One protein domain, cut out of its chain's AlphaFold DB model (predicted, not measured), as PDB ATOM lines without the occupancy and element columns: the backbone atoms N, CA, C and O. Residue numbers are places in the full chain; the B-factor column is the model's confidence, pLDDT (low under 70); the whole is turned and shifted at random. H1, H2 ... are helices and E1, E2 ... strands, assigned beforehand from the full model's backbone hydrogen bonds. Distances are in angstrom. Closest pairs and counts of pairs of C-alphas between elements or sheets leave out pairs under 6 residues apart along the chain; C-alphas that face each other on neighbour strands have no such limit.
ATOM      1  N   SER A  83     238.892 281.661 416.278       96.31
ATOM      2  CA  SER A  83     239.371 281.669 417.658       96.31
ATOM      3  C   SER A  83     240.178 280.416 417.956       96.31
ATOM      4  O   SER A  83     239.692 279.301 417.788       96.31
ATOM      5  N   TYR A  84     241.383 280.609 418.480       95.44
ATOM      6  CA  TYR A  84     242.179 279.571 419.115       95.44
ATOM      7  C   TYR A  84     242.221 279.867 420.603       95.44
ATOM      8  O   TYR A  84     242.702 280.921 421.021       95.44
ATOM      9  N   VAL A  85     241.725 278.945 421.413       95.19
ATOM     10  CA  VAL A  85     241.614 279.132 422.857       95.19
ATOM     11  C   VAL A  85     242.375 278.063 423.619       95.19
ATOM     12  O   VAL A  85     242.652 276.972 423.109       95.19
ATOM     13  N   LYS A  86     242.717 278.388 424.862       93.12
ATOM     14  CA  LYS A  86     243.299 277.442 425.805       93.12
ATOM     15  C   LYS A  86     242.963 277.825 427.237       93.12
ATOM     16  O   LYS A  86     243.237 278.946 427.662       93.12
ATOM     17  N   ALA A  87     242.430 276.871 427.987       92.56
ATOM     18  CA  ALA A  87     242.219 276.969 429.417       92.56
ATOM     19  C   ALA A  87     243.511 276.671 430.184       92.56
ATOM     20  O   ALA A  87     244.185 275.662 429.948       92.56
ATOM     21  N   MET A  88     243.803 277.515 431.163       88.75
ATOM     22  CA  MET A  88     244.986 277.455 432.006       88.75
ATOM     23  C   MET A  88     244.582 277.340 433.473       88.75
ATOM     24  O   MET A  88     243.674 278.019 433.954       88.75
ATOM     25  N   LYS A  89     245.278 276.456 434.187       87.56
ATOM     26  CA  LYS A  89     245.173 276.341 435.643       87.56
ATOM     27  C   LYS A  89     245.962 277.470 436.320       87.56
ATOM     28  O   LYS A  89     246.951 277.929 435.745       87.56
ATOM     29  N   PRO A  90     245.586 277.870 437.545       77.94
ATOM     30  CA  PRO A  90     246.341 278.854 438.313       77.94
ATOM     31  C   PRO A  90     247.776 278.367 438.582       77.94
ATOM     32  O   PRO A  90     248.008 277.173 438.778       77.94
ATOM     33  N   GLY A  91     248.736 279.297 438.628       64.31
ATOM     34  CA  GLY A  91     250.062 279.053 439.217       64.31
ATOM     35  C   GLY A  91     251.098 278.293 438.370       64.31
ATOM     36  O   GLY A  91     251.885 277.526 438.922       64.31
ATOM     37  N   GLY A  92     251.147 278.499 437.052       61.00
ATOM     38  CA  GLY A  92     252.249 278.007 436.205       61.00
ATOM     39  C   GLY A  92     253.440 278.977 436.121       61.00
ATOM     40  O   GLY A  92     253.276 280.175 436.300       61.00
ATOM     41  N   LEU A  93     254.632 278.488 435.744       57.97
ATOM     42  CA  LEU A  93     255.826 279.326 435.476       57.97
ATOM     43  C   LEU A  93     255.588 280.391 434.377       57.97
ATOM     44  O   LEU A  93     256.349 281.345 434.257       57.97
ATOM     45  N   LEU A  94     254.536 280.205 433.577       61.00
ATOM     46  CA  LEU A  94     254.121 281.067 432.470       61.00
ATOM     47  C   LEU A  94     252.801 281.808 432.759       61.00
ATOM     48  O   LEU A  94     252.154 282.277 431.825       61.00
ATOM     49  N   SER A  95     252.351 281.873 434.019       59.69
ATOM     50  CA  SER A  95     251.161 282.656 434.363       59.69
ATOM     51  C   SER A  95     251.422 284.147 434.136       59.69
ATOM     52  O   SER A  95     252.466 284.641 434.580       59.69
ATOM     53  N   PRO A  96     250.488 284.885 433.518       63.03
ATOM     54  CA  PRO A  96     250.582 286.334 433.446       63.03
ATOM     55  C   PRO A  96     250.755 286.918 434.850       63.03
ATOM     56  O   PRO A  96     250.064 286.521 435.786       63.03
ATOM     57  N   SER A  97     251.650 287.893 435.009       61.09
ATOM     58  CA  SER A  97     251.962 288.496 436.319       61.09
ATOM     59  C   SER A  97     250.758 289.144 437.013       61.09
ATOM     60  O   SER A  97     250.802 289.410 438.212       61.09
ATOM     61  N   LYS A  98     249.684 289.399 436.259       59.22
ATOM     62  CA  LYS A  98     248.452 290.046 436.716       59.22
ATOM     63  C   LYS A  98     247.288 289.075 436.929       59.22
ATOM     64  O   LYS A  98     246.211 289.527 437.306       59.22
ATOM     65  N   VAL A  99     247.479 287.772 436.705       65.81
ATOM     66  CA  VAL A  99     246.412 286.774 436.830       65.81
ATOM     67  C   VAL A  99     246.782 285.733 437.883       65.81
ATOM     68  O   VAL A  99     247.702 284.941 437.709       65.81
ATOM     69  N   VAL A 100     246.063 285.775 439.006       72.00
ATOM     70  CA  VAL A 100     246.308 284.920 440.184       72.00
ATOM     71  C   VAL A 100     245.446 283.644 440.151       72.00
ATOM     72  O   VAL A 100     245.809 282.639 440.758       72.00
ATOM     73  N   GLY A 101     244.331 283.678 439.415       84.50
ATOM     74  CA  GLY A 101     243.375 282.581 439.249       84.50
ATOM     75  C   GLY A 101     243.564 281.774 437.962       84.50
ATOM     76  O   GLY A 101     244.528 282.004 437.231       84.50
ATOM     77  N   PRO A 102     242.664 280.821 437.659       89.19
ATOM     78  CA  PRO A 102     242.547 280.246 436.323       89.19
ATOM     79  C   PRO A 102     242.310 281.336 435.274       89.19
ATOM     80  O   PRO A 102     241.628 282.330 435.523       89.19
ATOM     81  N   TRP A 103     242.802 281.113 434.058       89.94
ATOM     82  CA  TRP A 103     242.486 281.979 432.922       89.94
ATOM     83  C   TRP A 103     242.313 281.180 431.646       89.94
ATOM     84  O   TRP A 103     242.770 280.045 431.530       89.94
ATOM     85  N   LEU A 104     241.657 281.787 430.671       91.44
ATOM     86  CA  LEU A 104     241.612 281.297 429.306       91.44
ATOM     87  C   LEU A 104     242.301 282.328 428.432       91.44
ATOM     88  O   LEU A 104     241.942 283.498 428.483       91.44
ATOM     89  N   PHE A 105     243.280 281.930 427.627       89.81
ATOM     90  CA  PHE A 105     243.776 282.832 426.594       89.81
ATOM     91  C   PHE A 105     243.083 282.560 425.263       89.81
ATOM     92  O   PHE A 105     242.824 281.407 424.913       89.81
ATOM     93  N   GLN A 106     242.776 283.629 424.535       92.88
ATOM     94  CA  GLN A 106     242.182 283.596 423.203       92.88
ATOM     95  C   GLN A 106     243.116 284.301 422.226       92.88
ATOM     96  O   GLN A 106     243.493 285.451 422.443       92.88
ATOM     97  N   TRP A 107     243.422 283.627 421.125       92.62
ATOM     98  CA  TRP A 107     243.959 284.216 419.910       92.62
ATOM     99  C   TRP A 107     242.850 284.255 418.879       92.62
ATOM    100  O   TRP A 107     242.420 283.216 418.385       92.62
ATOM    101  N   HIS A 108     242.374 285.445 418.561       95.25
ATOM    102  CA  HIS A 108     241.406 285.635 417.503       95.25
ATOM    103  C   HIS A 108     242.113 286.138 416.245       95.25
ATOM    104  O   HIS A 108     242.736 287.198 416.280       95.25
ATOM    105  N   VAL A 109     242.042 285.370 415.158       93.94
ATOM    106  CA  VAL A 109     242.675 285.694 413.874       93.94
ATOM    107  C   VAL A 109     241.597 286.014 412.845       93.94
ATOM    108  O   VAL A 109     240.803 285.138 412.506       93.94
ATOM    109  N   ASP A 110     241.592 287.236 412.320       95.50
ATOM    110  CA  ASP A 110     240.702 287.676 411.240       95.50
ATOM    111  C   ASP A 110     241.535 288.311 410.120       95.50
ATOM    112  O   ASP A 110     242.106 289.393 410.272       95.50
ATOM    113  N   GLY A 111     241.684 287.583 409.011       92.69
ATOM    114  CA  GLY A 111     242.646 287.922 407.966       92.69
ATOM    115  C   GLY A 111     244.088 287.880 408.485       92.69
ATOM    116  O   GLY A 111     244.591 286.825 408.872       92.69
ATOM    117  N   ASP A 112     244.762 289.026 408.454       92.50
ATOM    118  CA  ASP A 112     246.102 289.227 409.011       92.50
ATOM    119  C   ASP A 112     246.074 289.797 410.435       92.50
ATOM    120  O   ASP A 112     247.110 289.848 411.091       92.50
ATOM    121  N   LYS A 113     244.914 290.207 410.952       93.44
ATOM    122  CA  LYS A 113     244.799 290.766 412.294       93.44
ATOM    123  C   LYS A 113     244.732 289.654 413.330       93.44
ATOM    124  O   LYS A 113     243.976 288.698 413.188       93.44
ATOM    125  N   VAL A 114     245.477 289.829 414.414       92.19
ATOM    126  CA  VAL A 114     245.451 288.970 415.595       92.19
ATOM    127  C   VAL A 114     245.067 289.804 416.806       92.19
ATOM    128  O   VAL A 114     245.656 290.854 417.059       92.19
ATOM    129  N   VAL A 115     244.091 289.333 417.572       92.12
ATOM    130  CA  VAL A 115     243.746 289.880 418.885       92.12
ATOM    131  C   VAL A 115     243.996 288.803 419.930       92.12
ATOM    132  O   VAL A 115     243.419 287.720 419.864       92.12
ATOM    133  N   TYR A 116     244.869 289.104 420.880       90.06
ATOM    134  CA  TYR A 116     245.152 288.276 422.040       90.06
ATOM    135  C   TYR A 116     244.368 288.788 423.244       90.06
ATOM    136  O   TYR A 116     244.359 289.993 423.497       90.06
ATOM    137  N   LYS A 117     243.750 287.886 424.009       90.19
ATOM    138  CA  LYS A 117     243.074 288.214 425.269       90.19
ATOM    139  C   LYS A 117     243.403 287.202 426.355       90.19
ATOM    140  O   LYS A 117     243.423 286.004 426.088       90.19
ATOM    141  N   GLU A 118     243.567 287.684 427.583       89.44
ATOM    142  CA  GLU A 118     243.576 286.869 428.806       89.44
ATOM    143  C   GLU A 118     242.228 287.027 429.499       89.44
ATOM    144  O   GLU A 118     241.913 288.097 430.011       89.44
ATOM    145  N   VAL A 119     241.412 285.981 429.483       90.81
ATOM    146  CA  VAL A 119     240.033 285.973 429.968       90.81
ATOM    147  C   VAL A 119     239.986 285.380 431.372       90.81
ATOM    148  O   VAL A 119     240.454 284.264 431.602       90.81
ATOM    149  N   LEU A 120     239.410 286.128 432.311       90.75
ATOM    150  CA  LEU A 120     239.198 285.703 433.697       90.75
ATOM    151  C   LEU A 120     237.948 284.826 433.835       90.75
ATOM    152  O   LEU A 120     237.116 284.771 432.928       90.75
ATOM    153  N   CYS A 121     237.766 284.181 434.991       90.62
ATOM    154  CA  CYS A 121     236.573 283.374 435.285       90.62
ATOM    155  C   CYS A 121     235.263 284.177 435.174       90.62
ATOM    156  O   CYS A 121     234.228 283.643 434.771       90.62
ATOM    157  N   THR A 122     235.330 285.492 435.402       89.94
ATOM    158  CA  THR A 122     234.237 286.455 435.186       89.94
ATOM    159  C   THR A 122     233.882 286.678 433.712       89.94
ATOM    160  O   THR A 122     232.886 287.335 433.419       89.94
ATOM    161  N   GLY A 123     234.665 286.139 432.773       90.19
ATOM    162  CA  GLY A 123     234.480 286.278 431.327       90.19
ATOM    163  C   GLY A 123     235.001 287.592 430.751       90.19
ATOM    164  O   GLY A 123     234.874 287.818 429.552       90.19
ATOM    165  N   THR A 124     235.592 288.457 431.572       90.38
ATOM    166  CA  THR A 124     236.187 289.724 431.135       90.38
ATOM    167  C   THR A 124     237.660 289.546 430.783       90.38
ATOM    168  O   THR A 124     238.358 288.761 431.428       90.38
ATOM    169  N   ALA A 125     238.154 290.313 429.811       89.06
ATOM    170  CA  ALA A 125     239.580 290.357 429.509       89.06
ATOM    171  C   ALA A 125     240.342 291.127 430.607       89.06
ATOM    172  O   ALA A 125     240.056 292.296 430.854       89.06
ATOM    173  N   ALA A 126     241.316 290.484 431.251       85.62
ATOM    174  CA  ALA A 126     242.306 291.137 432.114       85.62
ATOM    175  C   ALA A 126     243.397 291.849 431.303       85.62
ATOM    176  O   ALA A 126     244.000 292.816 431.771       85.62
ATOM    177  N   ARG A 127     243.646 291.356 430.087       84.12
ATOM    178  CA  ARG A 127     244.599 291.907 429.130       84.12
ATOM    179  C   ARG A 127     244.073 291.720 427.720       84.12
ATOM    180  O   ARG A 127     243.466 290.692 427.420       84.12
ATOM    181  N   GLU A 128     244.367 292.692 426.871       87.62
ATOM    182  CA  GLU A 128     244.178 292.612 425.431       87.62
ATOM    183  C   GLU A 128     245.434 293.147 424.740       87.62
ATOM    184  O   GLU A 128     245.978 294.168 425.159       87.62
ATOM    185  N   ALA A 129     245.893 292.458 423.700       86.56
ATOM    186  CA  ALA A 129     246.982 292.905 422.841       86.56
ATOM    187  C   ALA A 129     246.615 292.649 421.377       86.56
ATOM    188  O   ALA A 129     245.907 291.691 421.060       86.56
ATOM    189  N   THR A 130     247.088 293.501 420.471       89.88
ATOM    190  CA  THR A 130     246.827 293.353 419.034       89.88
ATOM    191  C   THR A 130     248.123 293.157 418.264       89.88
ATOM    192  O   THR A 130     249.176 293.675 418.631       89.88
ATOM    193  N   ALA A 131     248.048 292.372 417.196       89.44
ATOM    194  CA  ALA A 131     249.179 292.042 416.350       89.44
ATOM    195  C   ALA A 131     248.754 291.819 414.897       89.44
ATOM    196  O   ALA A 131     247.572 291.682 414.580       89.44
ATOM    197  N   THR A 132     249.745 291.745 414.016       91.56
ATOM    198  CA  THR A 132     249.603 291.303 412.629       91.56
ATOM    199  C   THR A 132     250.276 289.943 412.459       91.56
ATOM    200  O   THR A 132     251.405 289.748 412.902       91.56
ATOM    201  N   LEU A 133     249.603 288.999 411.812       91.12
ATOM    202  CA  LEU A 133     250.133 287.696 411.441       91.12
ATOM    203  C   LEU A 133     250.741 287.774 410.041       91.12
ATOM    204  O   LEU A 133     250.038 287.886 409.041       91.12
ATOM    205  N   GLU A 134     252.060 287.678 409.969       90.56
ATOM    206  CA  GLU A 134     252.833 287.793 408.737       90.56
ATOM    207  C   GLU A 134     253.392 286.437 408.291       90.56
ATOM    208  O   GLU A 134     253.671 285.545 409.098       90.56
ATOM    209  N   GLY A 135     253.598 286.296 406.981       86.38
ATOM    210  CA  GLY A 135     254.115 285.074 406.367       86.38
ATOM    211  C   GLY A 135     253.020 284.128 405.873       86.38
ATOM    212  O   GLY A 135     251.848 284.483 405.767       86.38
ATOM    213  N   SER A 136     253.418 282.911 405.505       77.81
ATOM    214  CA  SER A 136     252.516 281.900 404.946       77.81
ATOM    215  C   SER A 136     252.914 280.497 405.397       77.81
ATOM    216  O   SER A 136     254.049 280.262 405.808       77.81
ATOM    217  N   GLY A 137     251.972 279.555 405.329       72.38
ATOM    218  CA  GLY A 137     252.197 278.192 405.806       72.38
ATOM    219  C   GLY A 137     252.319 278.118 407.330       72.38
ATOM    220  O   GLY A 137     251.648 278.866 408.040       72.38
ATOM    221  N   LYS A 138     253.144 277.177 407.802       71.12
ATOM    222  CA  LYS A 138     253.294 276.836 409.225       71.12
ATOM    223  C   LYS A 138     254.244 277.764 409.977       71.12
ATOM    224  O   LYS A 138     254.119 277.857 411.179       71.12
ATOM    225  N   ASP A 139     255.149 278.454 409.287       74.06
ATOM    226  CA  ASP A 139     256.167 279.307 409.906       74.06
ATOM    227  C   ASP A 139     255.766 280.781 409.795       74.06
ATOM    228  O   ASP A 139     256.316 281.540 408.991       74.06
ATOM    229  N   ARG A 140     254.757 281.185 410.571       86.06
ATOM    230  CA  ARG A 140     254.282 282.570 410.595       86.06
ATOM    231  C   ARG A 140     254.973 283.372 411.693       86.06
ATOM    232  O   ARG A 140     255.600 282.832 412.605       86.06
ATOM    233  N   THR A 141     254.858 284.689 411.600       88.31
ATOM    234  CA  THR A 141     255.349 285.622 412.617       88.31
ATOM    235  C   THR A 141     254.199 286.495 413.091       88.31
ATOM    236  O   THR A 141     253.498 287.080 412.276       88.31
ATOM    237  N   VAL A 142     254.006 286.595 414.399       87.62
ATOM    238  CA  VAL A 142     253.097 287.559 415.025       87.62
ATOM    239  C   VAL A 142     253.898 288.823 415.300       87.62
ATOM    240  O   VAL A 142     254.867 288.767 416.049       87.62
ATOM    241  N   ARG A 143     253.528 289.947 414.686       88.06
ATOM    242  CA  ARG A 143     254.119 291.263 414.941       88.06
ATOM    243  C   ARG A 143     253.179 292.102 415.796       88.06
ATOM    244  O   ARG A 143     252.123 292.504 415.316       88.06
ATOM    245  N   TRP A 144     253.567 292.379 417.031       85.94
ATOM    246  CA  TRP A 144     252.761 293.158 417.971       85.94
ATOM    247  C   TRP A 144     252.661 294.622 417.553       85.94
ATOM    248  O   TRP A 144     253.630 295.217 417.069       85.94
ATOM    249  N   VAL A 145     251.470 295.189 417.723       82.94
ATOM    250  CA  VAL A 145     251.184 296.595 417.437       82.94
ATOM    251  C   VAL A 145     251.507 297.427 418.677       82.94
ATOM    252  O   VAL A 145     251.085 297.109 419.786       82.94
ATOM    253  N   ASP A 146     252.273 298.493 418.466       77.62
ATOM    254  CA  ASP A 146     252.503 299.559 419.443       77.62
ATOM    255  C   ASP A 146     251.251 300.440 419.505       77.62
ATOM    256  O   ASP A 146     250.797 300.949 418.474       77.62
ATOM    257  N   ASN A 147     250.671 300.587 420.695       68.56
ATOM    258  CA  ASN A 147     249.402 301.290 420.891       68.56
ATOM    259  C   ASN A 147     249.592 302.774 421.256       68.56
ATOM    260  O   ASN A 147     248.645 303.425 421.700       68.56
ATOM    261  N   GLY A 148     250.786 303.332 421.035       60.75
ATOM    262  CA  GLY A 148     251.078 304.756 421.221       60.75
ATOM    263  C   GLY A 148     251.814 305.090 422.519       60.75
ATOM    264  O   GLY A 148     252.003 306.269 422.816       60.75
ATOM    265  N   ASP A 149     252.248 304.083 423.270       63.91
ATOM    266  CA  ASP A 149     253.153 304.188 424.418       63.91
ATOM    267  C   ASP A 149     254.632 304.003 424.028       63.91
ATOM    268  O   ASP A 149     255.517 304.210 424.860       63.91
ATOM    269  N   GLY A 150     254.913 303.724 422.750       60.88
ATOM    270  CA  GLY A 150     256.262 303.653 422.187       60.88
ATOM    271  C   GLY A 150     256.875 302.253 422.229       60.88
ATOM    272  O   GLY A 150     257.990 302.058 421.728       60.88
ATOM    273  N   GLU A 151     256.157 301.274 422.781       63.72
ATOM    274  CA  GLU A 151     256.543 299.869 422.824       63.72
ATOM    275  C   GLU A 151     255.359 298.984 422.405       63.72
ATOM    276  O   GLU A 151     254.198 299.301 422.622       63.72
ATOM    277  N   ALA A 152     255.638 297.865 421.737       70.94
ATOM    278  CA  ALA A 152     254.590 296.896 421.431       70.94
ATOM    279  C   ALA A 152     254.450 295.938 422.619       70.94
ATOM    280  O   ALA A 152     255.452 295.368 423.050       70.94
ATOM    281  N   ASP A 153     253.230 295.754 423.128       72.12
ATOM    282  CA  ASP A 153     252.975 294.872 424.270       72.12
ATOM    283  C   ASP A 153     252.963 293.403 423.818       72.12
ATOM    284  O   ASP A 153     251.929 292.881 423.396       72.12
ATOM    285  N   ASP A 154     254.124 292.738 423.863       74.19
ATOM    286  CA  ASP A 154     254.200 291.284 423.689       74.19
ATOM    287  C   ASP A 154     253.752 290.601 424.997       74.19
ATOM    288  O   ASP A 154     254.391 290.762 426.047       74.19
ATOM    289  N   PRO A 155     252.675 289.800 424.975       71.94
ATOM    290  CA  PRO A 155     252.199 289.109 426.151       71.94
ATOM    291  C   PRO A 155     253.154 288.078 426.748       71.94
ATOM    292  O   PRO A 155     252.979 287.736 427.919       71.94
ATOM    293  N   TRP A 156     254.184 287.645 426.016       66.25
ATOM    294  CA  TRP A 156     255.075 286.543 426.399       66.25
ATOM    295  C   TRP A 156     256.420 286.974 426.931       66.25
ATOM    296  O   TRP A 156     256.936 286.403 427.891       66.25
ATOM    297  N   VAL A 157     257.029 287.941 426.269       58.16
ATOM    298  CA  VAL A 157     258.375 288.389 426.589       58.16
ATOM    299  C   VAL A 157     258.241 289.769 427.180       58.16
ATOM    300  O   VAL A 157     258.272 290.750 426.450       58.16
ATOM    301  N   GLY A 158     258.074 289.817 428.505       50.81
ATOM    302  CA  GLY A 158     258.037 291.050 429.288       50.81
ATOM    303  C   GLY A 158     259.176 291.994 428.898       50.81
ATOM    304  O   GLY A 158     260.284 291.889 429.420       50.81
ATOM    305  N   ASN A 159     258.871 292.894 427.967       48.03
ATOM    306  CA  ASN A 159     259.728 293.918 427.384       48.03
ATOM    307  C   ASN A 159     260.967 293.409 426.612       48.03
ATOM    308  O   ASN A 159     262.007 294.072 426.629       48.03
ATOM    309  N   ALA A 160     260.911 292.263 425.913       49.28
ATOM    310  CA  ALA A 160     261.995 291.946 424.971       49.28
ATOM    311  C   ALA A 160     261.886 292.826 423.707       49.28
ATOM    312  O   ALA A 160     260.804 292.951 423.139       49.28
ATOM    313  N   PRO A 161     262.999 293.380 423.193       44.25
ATOM    314  CA  PRO A 161     263.001 294.318 422.063       44.25
ATOM    315  C   PRO A 161     262.569 293.712 420.714       44.25
ATOM    316  O   PRO A 161     262.563 294.398 419.690       44.25
ATOM    317  N   THR A 162     262.210 292.430 420.673       55.53
ATOM    318  CA  THR A 162     261.662 291.788 419.483       55.53
ATOM    319  C   THR A 162     260.147 291.948 419.477       55.53
ATOM    320  O   THR A 162     259.437 291.147 420.071       55.53
ATOM    321  N   LYS A 163     259.652 292.939 418.724       65.50
ATOM    322  CA  LYS A 163     258.223 293.165 418.403       65.50
ATOM    323  C   LYS A 163     257.569 292.005 417.626       65.50
ATOM    324  O   LYS A 163     256.500 292.176 417.046       65.50
ATOM    325  N   THR A 164     258.240 290.861 417.526       76.25
ATOM    326  CA  THR A 164     257.871 289.721 416.700       76.25
ATOM    327  C   THR A 164     258.052 288.413 417.461       76.25
ATOM    328  O   THR A 164     259.132 288.113 417.970       76.25
ATOM    329  N   THR A 165     257.009 287.591 417.471       81.88
ATOM    330  CA  THR A 165     257.019 286.243 418.044       81.88
ATOM    331  C   THR A 165     256.782 285.227 416.931       81.88
ATOM    332  O   THR A 165     255.889 285.400 416.100       81.88
ATOM    333  N   ARG A 166     257.559 284.139 416.891       84.94
ATOM    334  CA  ARG A 166     257.283 283.041 415.951       84.94
ATOM    335  C   ARG A 166     255.956 282.376 416.313       84.94
ATOM    336  O   ARG A 166     255.694 282.129 417.495       84.94
ATOM    337  N   ALA A 167     255.166 282.069 415.292       87.12
ATOM    338  CA  ALA A 167     253.886 281.406 415.424       87.12
ATOM    339  C   ALA A 167     253.773 280.207 414.478       87.12
ATOM    340  O   ALA A 167     253.944 280.345 413.267       87.12
ATOM    341  N   ASP A 168     253.409 279.060 415.045       89.25
ATOM    342  CA  ASP A 168     253.015 277.878 414.292       89.25
ATOM    343  C   ASP A 168     251.488 277.835 414.219       89.25
ATOM    344  O   ASP A 168     250.817 277.611 415.229       89.25
ATOM    345  N   VAL A 169     250.936 278.083 413.028       88.94
ATOM    346  CA  VAL A 169     249.484 278.168 412.808       88.94
ATOM    347  C   VAL A 169     249.034 277.080 411.837       88.94
ATOM    348  O   VAL A 169     249.606 276.907 410.758       88.94
ATOM    349  N   THR A 170     247.998 276.347 412.227       90.69
ATOM    350  CA  THR A 170     247.258 275.385 411.405       90.69
ATOM    351  C   THR A 170     245.769 275.715 411.454       90.69
ATOM    352  O   THR A 170     245.360 276.562 412.241       90.69
ATOM    353  N   ASP A 171     244.952 275.012 410.672       89.81
ATOM    354  CA  ASP A 171     243.497 275.225 410.645       89.81
ATOM    355  C   ASP A 171     242.821 274.987 412.007       89.81
ATOM    356  O   ASP A 171     241.741 275.506 412.259       89.81
ATOM    357  N   THR A 172     243.445 274.192 412.884       93.56
ATOM    358  CA  THR A 172     242.867 273.799 414.179       93.56
ATOM    359  C   THR A 172     243.697 274.231 415.377       93.56
ATOM    360  O   THR A 172     243.245 274.107 416.511       93.56
ATOM    361  N   THR A 173     244.937 274.675 415.167       92.62
ATOM    362  CA  THR A 173     245.849 274.994 416.266       92.62
ATOM    363  C   THR A 173     246.695 276.223 416.005       92.62
ATOM    364  O   THR A 173     247.126 276.479 414.884       92.62
ATOM    365  N   MET A 174     247.003 276.937 417.083       90.38
ATOM    366  CA  MET A 174     247.922 278.064 417.069       90.38
ATOM    367  C   MET A 174     248.869 277.965 418.260       90.38
ATOM    368  O   MET A 174     248.449 277.801 419.405       90.38
ATOM    369  N   ARG A 175     250.167 278.065 417.990       87.69
ATOM    370  CA  ARG A 175     251.217 278.138 419.004       87.69
ATOM    371  C   ARG A 175     252.030 279.398 418.769       87.69
ATOM    372  O   ARG A 175     252.547 279.577 417.677       87.69
ATOM    373  N   VAL A 176     252.175 280.241 419.787       79.25
ATOM    374  CA  VAL A 176     252.975 281.473 419.721       79.25
ATOM    375  C   VAL A 176     253.999 281.451 420.851       79.25
ATOM    376  O   VAL A 176     253.637 281.330 422.019       79.25
ATOM    377  N   GLY A 177     255.286 281.532 420.515       77.19
ATOM    378  CA  GLY A 177     256.362 281.519 421.511       77.19
ATOM    379  C   GLY A 177     256.408 280.242 422.369       77.19
ATOM    380  O   GLY A 177     256.419 279.125 421.846       77.19
ATOM    381  N   LEU A 178     256.486 280.416 423.696       70.12
ATOM    382  CA  LEU A 178     256.610 279.327 424.681       70.12
ATOM    383  C   LEU A 178     255.268 278.778 425.179       70.12
ATOM    384  O   LEU A 178     255.264 277.878 426.017       70.12
ATOM    385  N   LEU A 179     254.146 279.300 424.683       68.44
ATOM    386  CA  LEU A 179     252.839 278.809 425.083       68.44
ATOM    387  C   LEU A 179     252.591 277.353 424.692       68.44
ATOM    388  O   LEU A 179     253.055 276.867 423.651       68.44
ATOM    389  N   ASP A 180     251.736 276.722 425.495       73.75
ATOM    390  CA  ASP A 180     250.980 275.549 425.082       73.75
ATOM    391  C   ASP A 180     250.095 275.879 423.874       73.75
ATOM    392  O   ASP A 180     249.583 276.985 423.707       73.75
ATOM    393  N   THR A 181     249.917 274.894 423.004       88.44
ATOM    394  CA  THR A 181     249.126 275.025 421.781       88.44
ATOM    395  C   THR A 181     247.657 275.336 422.094       88.44
ATOM    396  O   THR A 181     246.986 274.547 422.763       88.44
ATOM    397  N   ALA A 182     247.152 276.458 421.574       91.69
ATOM    398  CA  ALA A 182     245.728 276.772 421.543       91.69
ATOM    399  C   ALA A 182     245.028 276.014 420.417       91.69
ATOM    400  O   ALA A 182     245.639 275.697 419.392       91.69
ATOM    401  N   THR A 183     243.741 275.742 420.609       95.81
ATOM    402  CA  THR A 183     242.915 274.934 419.708       95.81
ATOM    403  C   THR A 183     241.638 275.670 419.318       95.81
ATOM    404  O   THR A 183     241.154 276.518 420.066       95.81
ATOM    405  N   THR A 184     241.077 275.333 418.161       96.19
ATOM    406  CA  THR A 184     239.748 275.791 417.728       96.19
ATOM    407  C   THR A 184     238.600 275.037 418.406       96.19
ATOM    408  O   THR A 184     237.440 275.360 418.166       96.19
ATOM    409  N   ASP A 185     238.884 274.034 419.246       96.12
ATOM    410  CA  ASP A 185     237.870 273.367 420.075       96.12
ATOM    411  C   ASP A 185     237.464 274.257 421.261       96.12
ATOM    412  O   ASP A 185     237.861 274.060 422.415       96.12
ATOM    413  N   VAL A 186     236.694 275.298 420.942       94.94
ATOM    414  CA  VAL A 186     236.253 276.302 421.911       94.94
ATOM    415  C   VAL A 186     235.355 275.675 422.978       94.94
ATOM    416  O   VAL A 186     235.464 276.030 424.149       94.94
ATOM    417  N   ALA A 187     234.503 274.714 422.618       94.25
ATOM    418  CA  ALA A 187     233.577 274.078 423.551       94.25
ATOM    419  C   ALA A 187     234.296 273.260 424.639       94.25
ATOM    420  O   ALA A 187     233.959 273.375 425.826       94.25
ATOM    421  N   ASP A 188     235.299 272.464 424.259       95.12
ATOM    422  CA  ASP A 188     236.086 271.666 425.203       95.12
ATOM    423  C   ASP A 188     236.924 272.558 426.130       95.12
ATOM    424  O   ASP A 188     236.880 272.415 427.355       95.12
ATOM    425  N   GLU A 189     237.626 273.554 425.584       95.12
ATOM    426  CA  GLU A 189     238.435 274.467 426.397       95.12
ATOM    427  C   GLU A 189     237.570 275.369 427.296       95.12
ATOM    428  O   GLU A 189     237.932 275.593 428.452       95.12
ATOM    429  N   LYS A 190     236.374 275.794 426.861       93.56
ATOM    430  CA  LYS A 190     235.387 276.450 427.744       93.56
ATOM    431  C   LYS A 190     234.973 275.547 428.905       93.56
ATOM    432  O   LYS A 190     234.872 276.020 430.036       93.56
ATOM    433  N   SER A 191     234.740 274.263 428.640       93.44
ATOM    434  CA  SER A 191     234.334 273.291 429.662       93.44
ATOM    435  C   SER A 191     235.447 273.049 430.684       93.44
ATOM    436  O   SER A 191     235.196 273.066 431.890       93.44
ATOM    437  N   LYS A 192     236.696 272.913 430.222       94.00
ATOM    438  CA  LYS A 192     237.882 272.841 431.091       94.00
ATOM    439  C   LYS A 192     238.040 274.101 431.929       94.00
ATOM    440  O   LYS A 192     238.238 274.008 433.136       94.00
ATOM    441  N   PHE A 193     237.925 275.270 431.302       92.69
ATOM    442  CA  PHE A 193     238.080 276.546 431.986       92.69
ATOM    443  C   PHE A 193     237.030 276.730 433.083       92.69
ATOM    444  O   PHE A 193     237.384 277.033 434.221       92.69
ATOM    445  N   LYS A 194     235.760 276.433 432.779       92.44
ATOM    446  CA  LYS A 194     234.674 276.388 433.765       92.44
ATOM    447  C   LYS A 194     235.042 275.510 434.957       92.44
ATOM    448  O   LYS A 194     234.889 275.946 436.096       92.44
ATOM    449  N   GLN A 195     235.534 274.296 434.704       92.44
ATOM    450  CA  GLN A 195     235.921 273.381 435.775       92.44
ATOM    451  C   GLN A 195     237.064 273.958 436.620       92.44
ATOM    452  O   GLN A 195     236.977 273.923 437.841       92.44
ATOM    453  N   TYR A 196     238.087 274.555 436.004       92.62
ATOM    454  CA  TYR A 196     239.199 275.168 436.739       92.62
ATOM    455  C   TYR A 196     238.752 276.332 437.628       92.62
ATOM    456  O   TYR A 196     239.241 276.459 438.751       92.62
ATOM    457  N   CYS A 197     237.816 277.152 437.153       91.06
ATOM    458  CA  CYS A 197     237.212 278.223 437.942       91.06
ATOM    459  C   CYS A 197     236.421 277.679 439.138       91.06
ATOM    460  O   CYS A 197     236.636 278.133 440.259       91.06
ATOM    461  N   ILE A 198     235.578 276.659 438.925       90.19
ATOM    462  CA  ILE A 198     234.822 275.998 440.003       90.19
ATOM    463  C   ILE A 198     235.774 275.390 441.041       90.19
ATOM    464  O   ILE A 198     235.599 275.614 442.236       90.19
ATOM    465  N   ASP A 199     236.799 274.666 440.589       90.50
ATOM    466  CA  ASP A 199     237.788 274.020 441.459       90.50
ATOM    467  C   ASP A 199     238.590 275.039 442.285       90.50
ATOM    468  O   ASP A 199     239.049 274.724 443.382       90.50
ATOM    469  N   SER A 200     238.740 276.266 441.774       87.12
ATOM    470  CA  SER A 200     239.425 277.371 442.457       87.12
ATOM    471  C   SER A 200     238.492 278.212 443.337       87.12
ATOM    472  O   SER A 200     238.949 279.146 443.989       87.12
ATOM    473  N   GLY A 201     237.193 277.887 443.379       86.69
ATOM    474  CA  GLY A 201     236.187 278.632 444.138       86.69
ATOM    475  C   GLY A 201     235.835 279.999 443.543       86.69
ATOM    476  O   GLY A 201     235.320 280.849 444.266       86.69
ATOM    477  N   GLU A 202     236.119 280.227 442.258       84.50
ATOM    478  CA  GLU A 202     235.819 281.486 441.575       84.50
ATOM    479  C   GLU A 202     234.413 281.507 440.962       84.50
ATOM    480  O   GLU A 202     233.889 280.493 440.491       84.50
ATOM    481  N   ASP A 203     233.820 282.702 440.914       80.81
ATOM    482  CA  ASP A 203     232.562 282.934 440.212       80.81
ATOM    483  C   ASP A 203     232.757 282.848 438.696       80.81
ATOM    484  O   ASP A 203     233.591 283.528 438.094       80.81
ATOM    485  N   VAL A 204     231.924 282.025 438.064       79.12
ATOM    486  CA  VAL A 204     231.985 281.762 436.628       79.12
ATOM    487  C   VAL A 204     230.965 282.613 435.871       79.12
ATOM    488  O   VAL A 204     229.782 282.641 436.228       79.12
ATOM    489  N   ALA A 205     231.394 283.274 434.791       75.75
ATOM    490  CA  ALA A 205     230.517 284.055 433.919       75.75
ATOM    491  C   ALA A 205     229.356 283.216 433.363       75.75
ATOM    492  O   ALA A 205     229.517 282.041 433.038       75.75
ATOM    493  N   GLY A 206     228.191 283.842 433.174       59.72
ATOM    494  CA  GLY A 206     226.978 283.161 432.701       59.72
ATOM    495  C   GLY A 206     227.125 282.432 431.357       59.72
ATOM    496  O   GLY A 206     226.480 281.412 431.170       59.72
ATOM    497  N   TYR A 207     228.006 282.885 430.457       55.81
ATOM    498  CA  TYR A 207     228.274 282.221 429.167       55.81
ATOM    499  C   TYR A 207     229.064 280.898 429.291       55.81
ATOM    500  O   TYR A 207     229.128 280.109 428.346       55.81
ATOM    501  N   PHE A 208     229.653 280.636 430.460       57.44
ATOM    502  CA  PHE A 208     230.259 279.349 430.802       57.44
ATOM    503  C   PHE A 208     229.328 278.472 431.661       57.44
ATOM    504  O   PHE A 208     229.668 277.315 431.914       57.44
ATOM    505  N   LYS A 209     228.190 278.989 432.155       52.41
ATOM    506  CA  LYS A 209     227.254 278.230 433.005       52.41
ATOM    507  C   LYS A 209     226.410 277.244 432.212       52.41
ATOM    508  O   LYS A 209     225.989 277.569 431.089       52.41
TER     509      LYS A 209
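AT A GLANCE: This is residues 83 to 209 of the 209 residues of an uncharacterized protein of Ponticoccus gilvus (UniProt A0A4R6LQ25). One sheet of seven antiparallel strands curls like part of a barrel and folds back on itself, E1 to E3 facing E5 to E7 with E4 as the hinge; a helix, H1, lies over the edge strand E1 and runs along it. The printed part has 127 residues, with E1 to E7 and then H1 along the chain. The sheet's order is E1 E2 E3 E4 E5 E6 E7, a meander, each strand the antiparallel neighbour of the one before. The class is mixed, helices and strands, with under half of the residues in named elements; the whole is compact, radius of gyration of the C-alphas 14.5 A, spanning 40 by 32 by 24 A.

HOW THE PARTS SIT: Start at E1, residues 83 to 88, and look across to E2, residues 103 to 110: N 84 and O 107 are within hydrogen-bond range at 2.8 A. Next come E3, residues 113 to 119, with N 106 to O 117 at 2.9 A, and E4, residues 125 to 134, with N 116 to O 129 at 2.8 A. E5, residues 139 to 144, has N 132 to O 143 at 2.8 A; E6, residues 164 to 169, N 142 to O 165 at 2.8 A; E7, residues 173 to 176, N 168 to O 175 at 2.8 A. Between the leaves, the closest C-alphas of E1 and E7, Tyr 84 and Met 174, are 6.3 A apart. H1, residues 186 to 199, is on the sheet at a height of 7.9 A; its closest C-alpha pair with E1 is Phe 193 and Ala 87, 4.9 A. Every O i to N i+4 pair in H1 is within hydrogen-bond range.

IN THESE COORDINATES: Find C-alpha 83 at (239.371, 281.669, 417.658), where E1 begins. E2 is 22.5 A long; E4, 24.8 A, begins at C-alpha 125, (239.580, 290.357, 429.509). H1, 19.7 A, ends at C-alpha 199, (237.788, 274.020, 441.459).

THE WHOLE: The farthest C-alphas, Ser 136 and Gly 201, are 42.6 A apart. The printed part has no cut; the links E1 to E2 and E5 to E6 are long. Model confidence is under 70 at residues 91 to 99, 147 to 151, 156 to 163, 179 and 206 to 209.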